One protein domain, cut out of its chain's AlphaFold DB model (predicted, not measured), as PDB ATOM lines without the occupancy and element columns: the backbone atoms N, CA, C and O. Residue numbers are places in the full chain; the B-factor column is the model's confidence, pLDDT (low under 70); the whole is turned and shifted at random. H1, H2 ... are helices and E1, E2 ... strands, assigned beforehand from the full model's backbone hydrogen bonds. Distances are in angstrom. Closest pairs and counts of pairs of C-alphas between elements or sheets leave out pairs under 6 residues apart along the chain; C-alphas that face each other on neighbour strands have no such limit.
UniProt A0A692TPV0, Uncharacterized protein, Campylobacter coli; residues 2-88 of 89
ATOM      1  N   GLU A   2     -56.137   3.304 -35.584       73.25
ATOM      2  CA  GLU A   2     -54.805   3.660 -35.049       73.25
ATOM      3  C   GLU A   2     -54.708   5.099 -34.497       73.25
ATOM      4  O   GLU A   2     -54.192   5.312 -33.404       73.25
ATOM      5  N   LYS A   3     -55.286   6.092 -35.194       79.44
ATOM      6  CA  LYS A   3     -55.326   7.491 -34.718       79.44
ATOM      7  C   LYS A   3     -56.060   7.668 -33.379       79.44
ATOM      8  O   LYS A   3     -55.700   8.557 -32.613       79.44
ATOM      9  N   GLU A   4     -57.076   6.851 -33.103       83.69
ATOM     10  CA  GLU A   4     -57.831   6.903 -31.841       83.69
ATOM     11  C   GLU A   4     -57.037   6.258 -30.703       83.69
ATOM     12  O   GLU A   4     -56.883   6.861 -29.643       83.69
ATOM     13  N   PHE A   5     -56.439   5.088 -30.957       86.62
ATOM     14  CA  PHE A   5     -55.531   4.430 -30.014       86.62
ATOM     15  C   PHE A   5     -54.364   5.332 -29.631       86.62
ATOM     16  O   PHE A   5     -54.081   5.494 -28.447       86.62
ATOM     17  N   ARG A   6     -53.738   5.982 -30.620       91.94
ATOM     18  CA  ARG A   6     -52.643   6.930 -30.403       91.94
ATOM     19  C   ARG A   6     -53.034   8.012 -29.398       91.94
ATOM     20  O   ARG A   6     -52.332   8.198 -28.414       91.94
ATOM     21  N   LYS A   7     -54.181   8.672 -29.596       93.06
ATOM     22  CA  LYS A   7     -54.668   9.714 -28.675       93.06
ATOM     23  C   LYS A   7     -54.879   9.186 -27.257       93.06
ATOM     24  O   LYS A   7     -54.500   9.854 -26.298       93.06
ATOM     25  N   ILE A   8     -55.476   8.001 -27.120       94.31
ATOM     26  CA  ILE A   8     -55.743   7.399 -25.808       94.31
ATOM     27  C   ILE A   8     -54.431   7.046 -25.101       94.31
ATOM     28  O   ILE A   8     -54.254   7.427 -23.947       94.31
ATOM     29  N   ILE A   9     -53.504   6.381 -25.794       93.50
ATOM     30  CA  ILE A   9     -52.187   5.991 -25.270       93.50
ATOM     31  C   ILE A   9     -51.402   7.224 -24.821       93.50
ATOM     32  O   ILE A   9     -50.932   7.265 -23.689       93.50
ATOM     33  N   THR A  10     -51.312   8.255 -25.664       93.62
ATOM     34  CA  THR A  10     -50.611   9.505 -25.333       93.62
ATOM     35  C   THR A  10     -51.197  10.169 -24.086       93.62
ATOM     36  O   THR A  10     -50.450  10.574 -23.200       93.62
ATOM     37  N   ARG A  11     -52.531  10.224 -23.963       95.38
ATOM     38  CA  ARG A  11     -53.191  10.766 -22.764       95.38
ATOM     39  C   ARG A  11     -52.857   9.958 -21.508       95.38
ATOM     40  O   ARG A  11     -52.611  10.545 -20.460       95.38
ATOM     41  N   LEU A  12     -52.864   8.629 -21.605       94.75
ATOM     42  CA  LEU A  12     -52.546   7.749 -20.479       94.75
ATOM     43  C   LEU A  12     -51.077   7.873 -20.056       94.75
ATOM     44  O   LEU A  12     -50.802   7.930 -18.863       94.75
ATOM     45  N   LEU A  13     -50.149   7.969 -21.012       91.25
ATOM     46  CA  LEU A  13     -48.729   8.201 -20.733       91.25
ATOM     47  C   LEU A  13     -48.506   9.525 -19.997       91.25
ATOM     48  O   LEU A  13     -47.842   9.525 -18.967       91.25
ATOM     49  N   ASN A  14     -49.106  10.620 -20.473       92.06
ATOM     50  CA  ASN A  14     -48.997  11.921 -19.806       92.06
ATOM     51  C   ASN A  14     -49.517  11.868 -18.364       92.06
ATOM     52  O   ASN A  14     -48.827  12.320 -17.460       92.06
ATOM     53  N   SER A  15     -50.678  11.245 -18.134       92.69
ATOM     54  CA  SER A  15     -51.224  11.099 -16.777       92.69
ATOM     55  C   SER A  15     -50.301  10.294 -15.851       92.69
ATOM     56  O   SER A  15     -50.106  10.648 -14.690       92.69
ATOM     57  N   LEU A  16     -49.683   9.220 -16.354       86.81
ATOM     58  CA  LEU A  16     -48.729   8.425 -15.572       86.81
ATOM     59  C   LEU A  16     -47.436   9.199 -15.258       86.81
ATOM     60  O   LEU A  16     -46.889   9.032 -14.171       86.81
ATOM     61  N   ILE A  17     -46.969  10.056 -16.172       83.94
ATOM     62  CA  ILE A  17     -45.821  10.948 -15.942       83.94
ATOM     63  C   ILE A  17     -46.167  12.006 -14.886       83.94
ATOM     64  O   ILE A  17     -45.409  12.189 -13.937       83.94
ATOM     65  N   GLU A  18     -47.335  12.649 -14.989       89.38
ATOM     66  CA  GLU A  18     -47.813  13.638 -14.007       89.38
ATOM     67  C   GLU A  18     -47.909  13.050 -12.589       89.38
ATOM     68  O   GLU A  18     -47.602  13.724 -11.606       89.38
ATOM     69  N   LYS A  19     -48.285  11.771 -12.479       86.06
ATOM     70  CA  LYS A  19     -48.359  11.027 -11.209       86.06
ATOM     71  C   LYS A  19     -47.021  10.457 -10.735       86.06
ATOM     72  O   LYS A  19     -46.991   9.826  -9.685       86.06
ATOM     73  N   GLN A  20     -45.934  10.666 -11.481       79.00
ATOM     74  CA  GLN A  20     -44.603  10.103 -11.216       79.00
ATOM     75  C   GLN A  20     -44.563   8.559 -11.200       79.00
ATOM     76  O   GLN A  20     -43.636   7.958 -10.663       79.00
ATOM     77  N   GLU A  21     -45.545   7.906 -11.827       74.69
ATOM     78  CA  GLU A  21     -45.568   6.449 -12.045       74.69
ATOM     79  C   GLU A  21     -44.657   6.039 -13.215       74.69
ATOM     80  O   GLU A  21     -44.215   4.893 -13.310       74.69
ATOM     81  N   LEU A  22     -44.369   6.985 -14.114       70.50
ATOM     82  CA  LEU A  22     -43.373   6.882 -15.174       70.50
ATOM     83  C   LEU A  22     -42.413   8.067 -15.078       70.50
ATOM     84  O   LEU A  22     -42.815   9.182 -14.751       70.50
ATOM     85  N   LYS A  23     -41.140   7.833 -15.409       71.12
ATOM     86  CA  LYS A  23     -40.179   8.924 -15.606       71.12
ATOM     87  C   LYS A  23     -40.573   9.759 -16.824       71.12
ATOM     88  O   LYS A  23     -41.257   9.265 -17.722       71.12
ATOM     89  N   GLU A  24     -40.096  11.001 -16.874       66.88
ATOM     90  CA  GLU A  24     -40.182  11.813 -18.087       66.88
ATOM     91  C   GLU A  24     -39.529  11.070 -19.256       66.88
ATOM     92  O   GLU A  24     -38.352  10.711 -19.223       66.88
ATOM     93  N   VAL A  25     -40.327  10.810 -20.286       70.38
ATOM     94  CA  VAL A  25     -39.930  10.088 -21.493       70.38
ATOM     95  C   VAL A  25     -40.487  10.802 -22.712       70.38
ATOM     96  O   VAL A  25     -41.482  11.523 -22.634       70.38
ATOM     97  N   ASN A  26     -39.884  10.566 -23.875       77.81
ATOM     98  CA  ASN A  26     -40.455  11.034 -25.130       77.81
ATOM     99  C   ASN A  26     -41.766  10.277 -25.424       77.81
ATOM    100  O   ASN A  26     -41.763   9.136 -25.893       77.81
ATOM    101  N   VAL A  27     -42.894  10.928 -25.135       83.81
ATOM    102  CA  VAL A  27     -44.240  10.345 -25.218       83.81
ATOM    103  C   VAL A  27     -44.612   9.946 -26.644       83.81
ATOM    104  O   VAL A  27     -45.265   8.919 -26.843       83.81
ATOM    105  N   GLU A  28     -44.196  10.717 -27.650       83.62
ATOM    106  CA  GLU A  28     -44.485  10.412 -29.053       83.62
ATOM    107  C   GLU A  28     -43.752   9.146 -29.504       83.62
ATOM    108  O   GLU A  28     -44.363   8.247 -30.095       83.62
ATOM    109  N   PHE A  29     -42.468   9.041 -29.150       80.69
ATOM    110  CA  PHE A  29     -41.664   7.852 -29.406       80.69
ATOM    111  C   PHE A  29     -42.263   6.620 -28.720       80.69
ATOM    112  O   PHE A  29     -42.509   5.607 -29.377       80.69
ATOM    113  N   LEU A  30     -42.564   6.718 -27.421       81.00
ATOM    114  CA  LEU A  30     -43.097   5.597 -26.647       81.00
ATOM    115  C   LEU A  30     -44.481   5.167 -27.146       81.00
ATOM    116  O   LEU A  30     -44.740   3.974 -27.293       81.00
ATOM    117  N   THR A  31     -45.345   6.118 -27.506       88.88
ATOM    118  CA  THR A  31     -46.629   5.813 -28.154       88.88
ATOM    119  C   THR A  31     -46.412   5.019 -29.444       88.88
ATOM    120  O   THR A  31     -47.116   4.043 -29.698       88.88
ATOM    121  N   GLY A  32     -45.414   5.399 -30.249       84.94
ATOM    122  CA  GLY A  32     -45.035   4.677 -31.463       84.94
ATOM    123  C   GLY A  32     -44.564   3.244 -31.203       84.94
ATOM    124  O   GLY A  32     -44.918   2.357 -31.974       84.94
ATOM    125  N   GLN A  33     -43.815   2.998 -30.125       82.44
ATOM    126  CA  GLN A  33     -43.388   1.641 -29.755       82.44
ATOM    127  C   GLN A  33     -44.553   0.793 -29.245       82.44
ATOM    128  O   GLN A  33     -44.713  -0.349 -29.666       82.44
ATOM    129  N   ILE A  34     -45.422   1.362 -28.409       87.19
ATOM    130  CA  ILE A  34     -46.610   0.671 -27.891       87.19
ATOM    131  C   ILE A  34     -47.536   0.243 -29.031       87.19
ATOM    132  O   ILE A  34     -48.023  -0.883 -29.033       87.19
ATOM    133  N   LEU A  35     -47.741   1.093 -30.038       89.00
ATOM    134  CA  LEU A  35     -48.581   0.761 -31.195       89.00
ATOM    135  C   LEU A  35     -48.032  -0.385 -32.062       89.00
ATOM    136  O   LEU A  35     -48.788  -0.941 -32.852       89.00
ATOM    137  N   LYS A  36     -46.752  -0.751 -31.925       84.69
ATOM    138  CA  LYS A  36     -46.153  -1.911 -32.611       84.69
ATOM    139  C   LYS A  36     -46.357  -3.233 -31.860       84.69
ATOM    140  O   LYS A  36     -45.984  -4.282 -32.377       84.69
ATOM    141  N   THR A  37     -46.907  -3.192 -30.651       84.44
ATOM    142  CA  THR A  37     -47.216  -4.384 -29.844       84.44
ATOM    143  C   THR A  37     -48.632  -4.906 -30.127       84.44
ATOM    144  O   THR A  37     -49.433  -4.219 -30.757       84.44
ATOM    145  N   ASP A  38     -48.985  -6.087 -29.603       86.25
ATOM    146  CA  ASP A  38     -50.359  -6.632 -29.647       86.25
ATOM    147  C   ASP A  38     -51.283  -5.979 -28.591       86.25
ATOM    148  O   ASP A  38     -52.033  -6.658 -27.885       86.25
ATOM    149  N   ILE A  39     -51.194  -4.652 -28.424       88.75
ATOM    150  CA  ILE A  39     -52.005  -3.900 -27.460       88.75
ATOM    151  C   ILE A  39     -53.492  -3.949 -27.831       88.75
ATOM    152  O   ILE A  39     -53.884  -3.710 -28.976       88.75
ATOM    153  N   LYS A  40     -54.356  -4.223 -26.849       91.62
ATOM    154  CA  LYS A  40     -55.803  -4.404 -27.045       91.62
ATOM    155  C   LYS A  40     -56.596  -3.323 -26.321       91.62
ATOM    156  O   LYS A  40     -56.129  -2.681 -25.385       91.62
ATOM    157  N   LEU A  41     -57.865  -3.169 -26.704       91.69
ATOM    158  CA  LEU A  41     -58.797  -2.226 -26.062       91.69
ATOM    159  C   LEU A  41     -58.868  -2.400 -24.534       91.69
ATOM    160  O   LEU A  41     -58.959  -1.419 -23.801       91.69
ATOM    161  N   LYS A  42     -58.789  -3.646 -24.044       92.94
ATOM    162  CA  LYS A  42     -58.803  -3.951 -22.605       92.94
ATOM    163  C   LYS A  42     -57.605  -3.361 -21.853       92.94
ATOM    164  O   LYS A  42     -57.733  -3.102 -20.660       92.94
ATOM    165  N   ASP A  43     -56.481  -3.154 -22.535       92.81
ATOM    166  CA  ASP A  43     -55.232  -2.676 -21.943       92.81
ATOM    167  C   ASP A  43     -55.261  -1.149 -21.799       92.81
ATOM    168  O   ASP A  43     -54.745  -0.613 -20.831       92.81
ATOM    169  N   ILE A  44     -55.970  -0.442 -22.687       93.38
ATOM    170  CA  ILE A  44     -56.134   1.024 -22.643       93.38
ATOM    171  C   ILE A  44     -57.438   1.489 -21.972       93.38
ATOM    172  O   ILE A  44     -57.741   2.681 -21.968       93.38
ATOM    173  N   LYS A  45     -58.231   0.572 -21.397       93.25
ATOM    174  CA  LYS A  45     -59.543   0.896 -20.794       93.25
ATOM    175  C   LYS A  45     -59.453   1.770 -19.537       93.25
ATOM    176  O   LYS A  45     -60.435   2.387 -19.144       93.25
ATOM    177  N   SER A  46     -58.308   1.746 -18.858       92.94
ATOM    178  CA  SER A  46     -58.050   2.453 -17.599       92.94
ATOM    179  C   SER A  46     -56.546   2.607 -17.397       92.94
ATOM    180  O   SER A  46     -55.779   1.787 -17.904       92.94
ATOM    181  N   GLU A  47     -56.133   3.590 -16.601       90.88
ATOM    182  CA  GLU A  47     -54.721   3.788 -16.244       90.88
ATOM    183  C   GLU A  47     -54.100   2.548 -15.607       90.88
ATOM    184  O   GLU A  47     -53.014   2.145 -16.002       90.88
ATOM    185  N   GLN A  48     -54.811   1.881 -14.691       90.44
ATOM    186  CA  GLN A  48     -54.297   0.684 -14.027       90.44
ATOM    187  C   GLN A  48     -54.050  -0.470 -15.008       90.44
ATOM    188  O   GLN A  48     -53.044  -1.175 -14.911       90.44
ATOM    189  N   SER A  49     -54.968  -0.673 -15.962       92.56
ATOM    190  CA  SER A  49     -54.799  -1.709 -16.994       92.56
ATOM    191  C   SER A  49     -53.630  -1.369 -17.915       92.56
ATOM    192  O   SER A  49     -52.838  -2.248 -18.246       92.56
ATOM    193  N   PHE A  50     -53.475  -0.088 -18.248       93.19
ATOM    194  CA  PHE A  50     -52.413   0.381 -19.122       93.19
ATOM    195  C   PHE A  50     -51.043   0.289 -18.453       93.19
ATOM    196  O   PHE A  50     -50.103  -0.228 -19.046       93.19
ATOM    197  N   LEU A  51     -50.944   0.671 -17.180       86.69
ATOM    198  CA  LEU A  51     -49.738   0.497 -16.375       86.69
ATOM    199  C   LEU A  51     -49.364  -0.984 -16.230       86.69
ATOM    200  O   LEU A  51     -48.189  -1.331 -16.313       86.69
ATOM    201  N   SER A  52     -50.351  -1.867 -16.051       87.81
ATOM    202  CA  SER A  52     -50.116  -3.317 -15.998       87.81
ATOM    203  C   SER A  52     -49.581  -3.841 -17.331       87.81
ATOM    204  O   SER A  52     -48.620  -4.603 -17.351       87.81
ATOM    205  N   PHE A  53     -50.156  -3.390 -18.448       89.06
ATOM    206  CA  PHE A  53     -49.652  -3.694 -19.782       89.06
ATOM    207  C   PHE A  53     -48.204  -3.214 -19.960       89.06
ATOM    208  O   PHE A  53     -47.368  -3.994 -20.413       89.06
ATOM    209  N   LEU A  54     -47.883  -1.982 -19.554       85.62
ATOM    210  CA  LEU A  54     -46.521  -1.453 -19.632       85.62
ATOM    211  C   LEU A  54     -45.546  -2.310 -18.826       85.62
ATOM    212  O   LEU A  54     -44.552  -2.748 -19.380       85.62
ATOM    213  N   LYS A  55     -45.866  -2.636 -17.569       78.31
ATOM    214  CA  LYS A  55     -45.009  -3.463 -16.697       78.31
ATOM    215  C   LYS A  55     -44.776  -4.882 -17.227       78.31
ATOM    216  O   LYS A  55     -43.758  -5.484 -16.910       78.31
ATOM    217  N   LEU A  56     -45.720  -5.431 -17.992       81.44
ATOM    218  CA  LEU A  56     -45.609  -6.773 -18.570       81.44
ATOM    219  C   LEU A  56     -44.824  -6.800 -19.886       81.44
ATOM    220  O   LEU A  56     -44.217  -7.818 -20.205       81.44
ATOM    221  N   ASN A  57     -44.869  -5.715 -20.663       77.69
ATOM    222  CA  ASN A  57     -44.341  -5.685 -22.032       77.69
ATOM    223  C   ASN A  57     -43.093  -4.812 -22.180       77.69
ATOM    224  O   ASN A  57     -42.348  -4.959 -23.151       77.69
ATOM    225  N   PHE A  58     -42.858  -3.913 -21.230       74.94
ATOM    226  CA  PHE A  58     -41.759  -2.971 -21.249       74.94
ATOM    227  C   PHE A  58     -41.005  -3.005 -19.923       74.94
ATOM    228  O   PHE A  58     -41.596  -2.953 -18.844       74.94
ATOM    229  N   CYS A  59     -39.683  -3.047 -20.013       68.25
ATOM    230  CA  CYS A  59     -38.792  -2.955 -18.867       68.25
ATOM    231  C   CYS A  59     -38.105  -1.593 -18.886       68.25
ATOM    232  O   CYS A  59     -37.802  -1.050 -19.947       68.25
ATOM    233  N   THR A  60     -37.852  -1.030 -17.708       63.44
ATOM    234  CA  THR A  60     -37.012   0.167 -17.597       63.44
ATOM    235  C   THR A  60     -35.555  -0.274 -17.566       63.44
ATOM    236  O   THR A  60     -35.183  -1.075 -16.714       63.44
ATOM    237  N   CYS A  61     -34.734   0.241 -18.475       67.44
ATOM    238  CA  CYS A  61     -33.291   0.037 -18.465       67.44
ATOM    239  C   CYS A  61     -32.690   0.600 -17.169       67.44
ATOM    240  O   CYS A  61     -32.851   1.786 -16.875       67.44
ATOM    241  N   GLU A  62     -31.945  -0.210 -16.421       65.06
ATOM    242  CA  GLU A  62     -31.289   0.199 -15.171       65.06
ATOM    243  C   GLU A  62     -30.159   1.220 -15.396       65.06
ATOM    244  O   GLU A  62     -29.857   2.008 -14.505       65.06
ATOM    245  N   GLY A  63     -29.561   1.250 -16.594       64.00
ATOM    246  CA  GLY A  63     -28.451   2.152 -16.920       64.00
ATOM    247  C   GLY A  63     -28.874   3.575 -17.283       64.00
ATOM    248  O   GLY A  63     -28.248   4.530 -16.836       64.00
ATOM    249  N   CYS A  64     -29.930   3.733 -18.087       62.19
ATOM    250  CA  CYS A  64     -30.368   5.046 -18.585       62.19
ATOM    251  C   CYS A  64     -31.819   5.398 -18.247       62.19
ATOM    252  O   CYS A  64     -32.242   6.525 -18.485       62.19
ATOM    253  N   GLY A  65     -32.600   4.466 -17.697       59.53
ATOM    254  CA  GLY A  65     -34.008   4.688 -17.379       59.53
ATOM    255  C   GLY A  65     -34.961   4.648 -18.577       59.53
ATOM    256  O   GLY A  65     -36.141   4.935 -18.392       59.53
ATOM    257  N   ASN A  66     -34.495   4.298 -19.781       63.16
ATOM    258  CA  ASN A  66     -35.363   4.175 -20.958       63.16
ATOM    259  C   ASN A  66     -36.280   2.948 -20.862       63.16
ATOM    260  O   ASN A  66     -35.843   1.883 -20.430       63.16
ATOM    261  N   LEU A  67     -37.535   3.083 -21.305       60.12
ATOM    262  CA  LEU A  67     -38.454   1.954 -21.481       60.12
ATOM    263  C   LEU A  67     -38.133   1.203 -22.777       60.12
ATOM    264  O   LEU A  67     -38.246   1.767 -23.864       60.12
ATOM    265  N   GLU A  68     -37.795  -0.075 -22.650       59.06
ATOM    266  CA  GLU A  68     -37.496  -0.986 -23.756       59.06
ATOM    267  C   GLU A  68     -38.560  -2.078 -23.853       59.06
ATOM    268  O   GLU A  68     -39.046  -2.570 -22.833       59.06
ATOM    269  N   SER A  69     -38.907  -2.491 -25.075       54.88
ATOM    270  CA  SER A  69     -39.726  -3.687 -25.290       54.88
ATOM    271  C   SER A  69     -38.898  -4.914 -24.914       54.88
ATOM    272  O   SER A  69     -37.914  -5.200 -25.588       54.88
ATOM    273  N   TYR A  70     -39.278  -5.580 -23.822       44.22
ATOM    274  CA  TYR A  70     -38.682  -6.795 -23.249       44.22
ATOM    275  C   TYR A  70     -37.229  -7.108 -23.679       44.22
ATOM    276  O   TYR A  70     -36.987  -7.893 -24.597       44.22
ATOM    277  N   THR A  71     -36.238  -6.532 -22.995       41.94
ATOM    278  CA  THR A  71     -34.846  -6.990 -23.096       41.94
ATOM    279  C   THR A  71     -34.602  -8.110 -22.082       41.94
ATOM    280  O   THR A  71     -34.921  -7.970 -20.906       41.94
ATOM    281  N   ILE A  72     -33.998  -9.226 -22.515       41.12
ATOM    282  CA  ILE A  72     -33.527 -10.323 -21.630       41.12
ATOM    283  C   ILE A  72     -32.494  -9.808 -20.601       41.12
ATOM    284  O   ILE A  72     -32.271 -10.432 -19.569       41.12
ATOM    285  N   ASN A  73     -31.898  -8.641 -20.865       47.28
ATOM    286  CA  ASN A  73     -30.965  -7.947 -19.988       47.28
ATOM    287  C   ASN A  73     -31.631  -6.729 -19.323       47.28
ATOM    288  O   ASN A  73     -32.372  -5.996 -19.976       47.28
ATOM    289  N   ASN A  74     -31.278  -6.450 -18.063       53.44
ATOM    290  CA  ASN A  74     -31.704  -5.258 -17.303       53.44
ATOM    291  C   ASN A  74     -31.271  -3.912 -17.928       53.44
ATOM    292  O   ASN A  74     -31.655  -2.846 -17.450       53.44
ATOM    293  N   PHE A  75     -30.457  -3.939 -18.986       54.84
ATOM    294  CA  PHE A  75     -29.919  -2.774 -19.678       54.84
ATOM    295  C   PHE A  75     -30.370  -2.773 -21.145       54.84
ATOM    296  O   PHE A  75     -30.389  -3.822 -21.789       54.84
ATOM    297  N   CYS A  76     -30.704  -1.598 -21.685       63.94
ATOM    298  CA  CYS A  76     -30.991  -1.429 -23.108       63.94
ATOM    299  C   CYS A  76     -29.734  -1.666 -23.949       63.94
ATOM    300  O   CYS A  76     -28.616  -1.521 -23.450       63.94
ATOM    301  N   THR A  77     -29.907  -1.971 -25.235       63.44
ATOM    302  CA  THR A  77     -28.800  -2.227 -26.170       63.44
ATOM    303  C   THR A  77     -27.754  -1.116 -26.141       63.44
ATOM    304  O   THR A  77     -26.572  -1.407 -26.021       63.44
ATOM    305  N   THR A  78     -28.176   0.153 -26.114       66.69
ATOM    306  CA  THR A  78     -27.259   1.300 -26.010       66.69
ATOM    307  C   THR A  78     -26.455   1.300 -24.707       66.69
ATOM    308  O   THR A  78     -25.262   1.590 -24.716       66.69
ATOM    309  N   CYS A  79     -27.075   0.963 -23.573       62.22
ATOM    310  CA  CYS A  79     -26.362   0.858 -22.299       62.22
ATOM    311  C   CYS A  79     -25.425  -0.347 -22.262       62.22
ATOM    312  O   CYS A  79     -24.342  -0.242 -21.694       62.22
ATOM    313  N   ILE A  80     -25.816  -1.473 -22.863       60.31
ATOM    314  CA  ILE A  80     -24.948  -2.646 -22.991       60.31
ATOM    315  C   ILE A  80     -23.727  -2.282 -23.829       60.31
ATOM    316  O   ILE A  80     -22.618  -2.482 -23.353       60.31
ATOM    317  N   GLU A  81     -23.929  -1.692 -25.009       65.44
ATOM    318  CA  GLU A  81     -22.853  -1.233 -25.891       65.44
ATOM    319  C   GLU A  81     -21.921  -0.268 -25.159       65.44
ATOM    320  O   GLU A  81     -20.708  -0.456 -25.175       65.44
ATOM    321  N   PHE A  82     -22.456   0.716 -24.436       68.12
ATOM    322  CA  PHE A  82     -21.639   1.632 -23.641       68.12
ATOM    323  C   PHE A  82     -20.787   0.898 -22.590       68.12
ATOM    324  O   PHE A  82     -19.576   1.106 -22.517       68.12
ATOM    325  N   ILE A  83     -21.392   0.001 -21.804       65.50
ATOM    326  CA  ILE A  83     -20.691  -0.767 -20.764       65.50
ATOM    327  C   ILE A  83     -19.615  -1.666 -21.375       65.50
ATOM    328  O   ILE A  83     -18.506  -1.719 -20.847       65.50
ATOM    329  N   THR A  84     -19.912  -2.377 -22.464       62.25
ATOM    330  CA  THR A  84     -18.949  -3.282 -23.105       62.25
ATOM    331  C   THR A  84     -17.799  -2.514 -23.737       62.25
ATOM    332  O   THR A  84     -16.655  -2.921 -23.590       62.25
ATOM    333  N   THR A  85     -18.072  -1.365 -24.357       68.12
ATOM    334  CA  THR A  85     -17.037  -0.559 -25.025       68.12
ATOM    335  C   THR A  85     -16.134   0.177 -24.030       68.12
ATOM    336  O   THR A  85     -15.053   0.619 -24.399       68.12
ATOM    337  N   HIS A  86     -16.561   0.370 -22.777       59.56
ATOM    338  CA  HIS A  86     -15.786   1.098 -21.757       59.56
ATOM    339  C   HIS A  86     -15.252   0.207 -20.626       59.56
ATOM    340  O   HIS A  86     -14.513   0.691 -19.776       59.56
ATOM    341  N   LYS A  87     -15.584  -1.091 -20.606       51.78
ATOM    342  CA  LYS A  87     -14.953  -2.073 -19.705       51.78
ATOM    343  C   LYS A  87     -13.599  -2.586 -20.199       51.78
ATOM    344  O   LYS A  87     -12.873  -3.173 -19.407       51.78
ATOM    345  N   GLU A  88     -13.282  -2.398 -21.476       47.38
ATOM    346  CA  GLU A  88     -12.018  -2.841 -22.082       47.38
ATOM    347  C   GLU A  88     -10.939  -1.735 -22.137       47.38
ATOM    348  O   GLU A  88      -9.915  -1.927 -22.789       47.38
TER     349      GLU A  88
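Overview. This is residues 2 to 88 of the 89 residues of an uncharacterized protein of Campylobacter coli (UniProt A0A692TPV0). Three helices, H1, H2 and H3, set at wide angles, make a head; the small hairpin E1 and E2 follows, and H4 forms an arm at the far end. The 87 printed residues, mostly helix, hold four named helices and two antiparallel strands in the order H1 H2 H3 E1 E2 H4. The whole is only just compact, close to loose, with a radius of gyration of the C-alphas of 14.0 A and spans of 47 by 26 by 20 A.

Arrangement. E1, residues 58 to 60, and E2, residues 67 to 69, form an antiparallel hairpin; N 59 and O 68 are within hydrogen-bond range at 2.9 A. A tight link joins H3, residues 47 to 57, to E1. H1, residues 2 to 18, only just touches H3, with 3 pairs of C-alphas within 8 A, by its residues 12 to 16 alone; the closest C-alphas, Leu 12 and Glu 47, are 6.2 A apart. H1 touches H2, residues 27 to 34, at a steep tilt of 59 degrees; their closest C-alphas, Thr 10 and Thr 31, are 6.1 A apart. H4, residues 77 to 87, touches no helix. In these four helices every O i to N i+4 pair is within hydrogen-bond range.

Along the chain. H1 runs 24.3 A from C-alpha 2 at (-54.805, 3.660, -35.049). H3 is 15.2 A long. H4 runs 15.3 A to C-alpha 87 at (-14.953, -2.073, -19.705).

Size, cuts and confidence. The farthest C-alphas, Glu 4 and Glu 88, are 47.8 A apart. The printed part has no cut; the link H2 to H3 is long. The model's pLDDT is under 70 at residue 24 and residues 59 to 88.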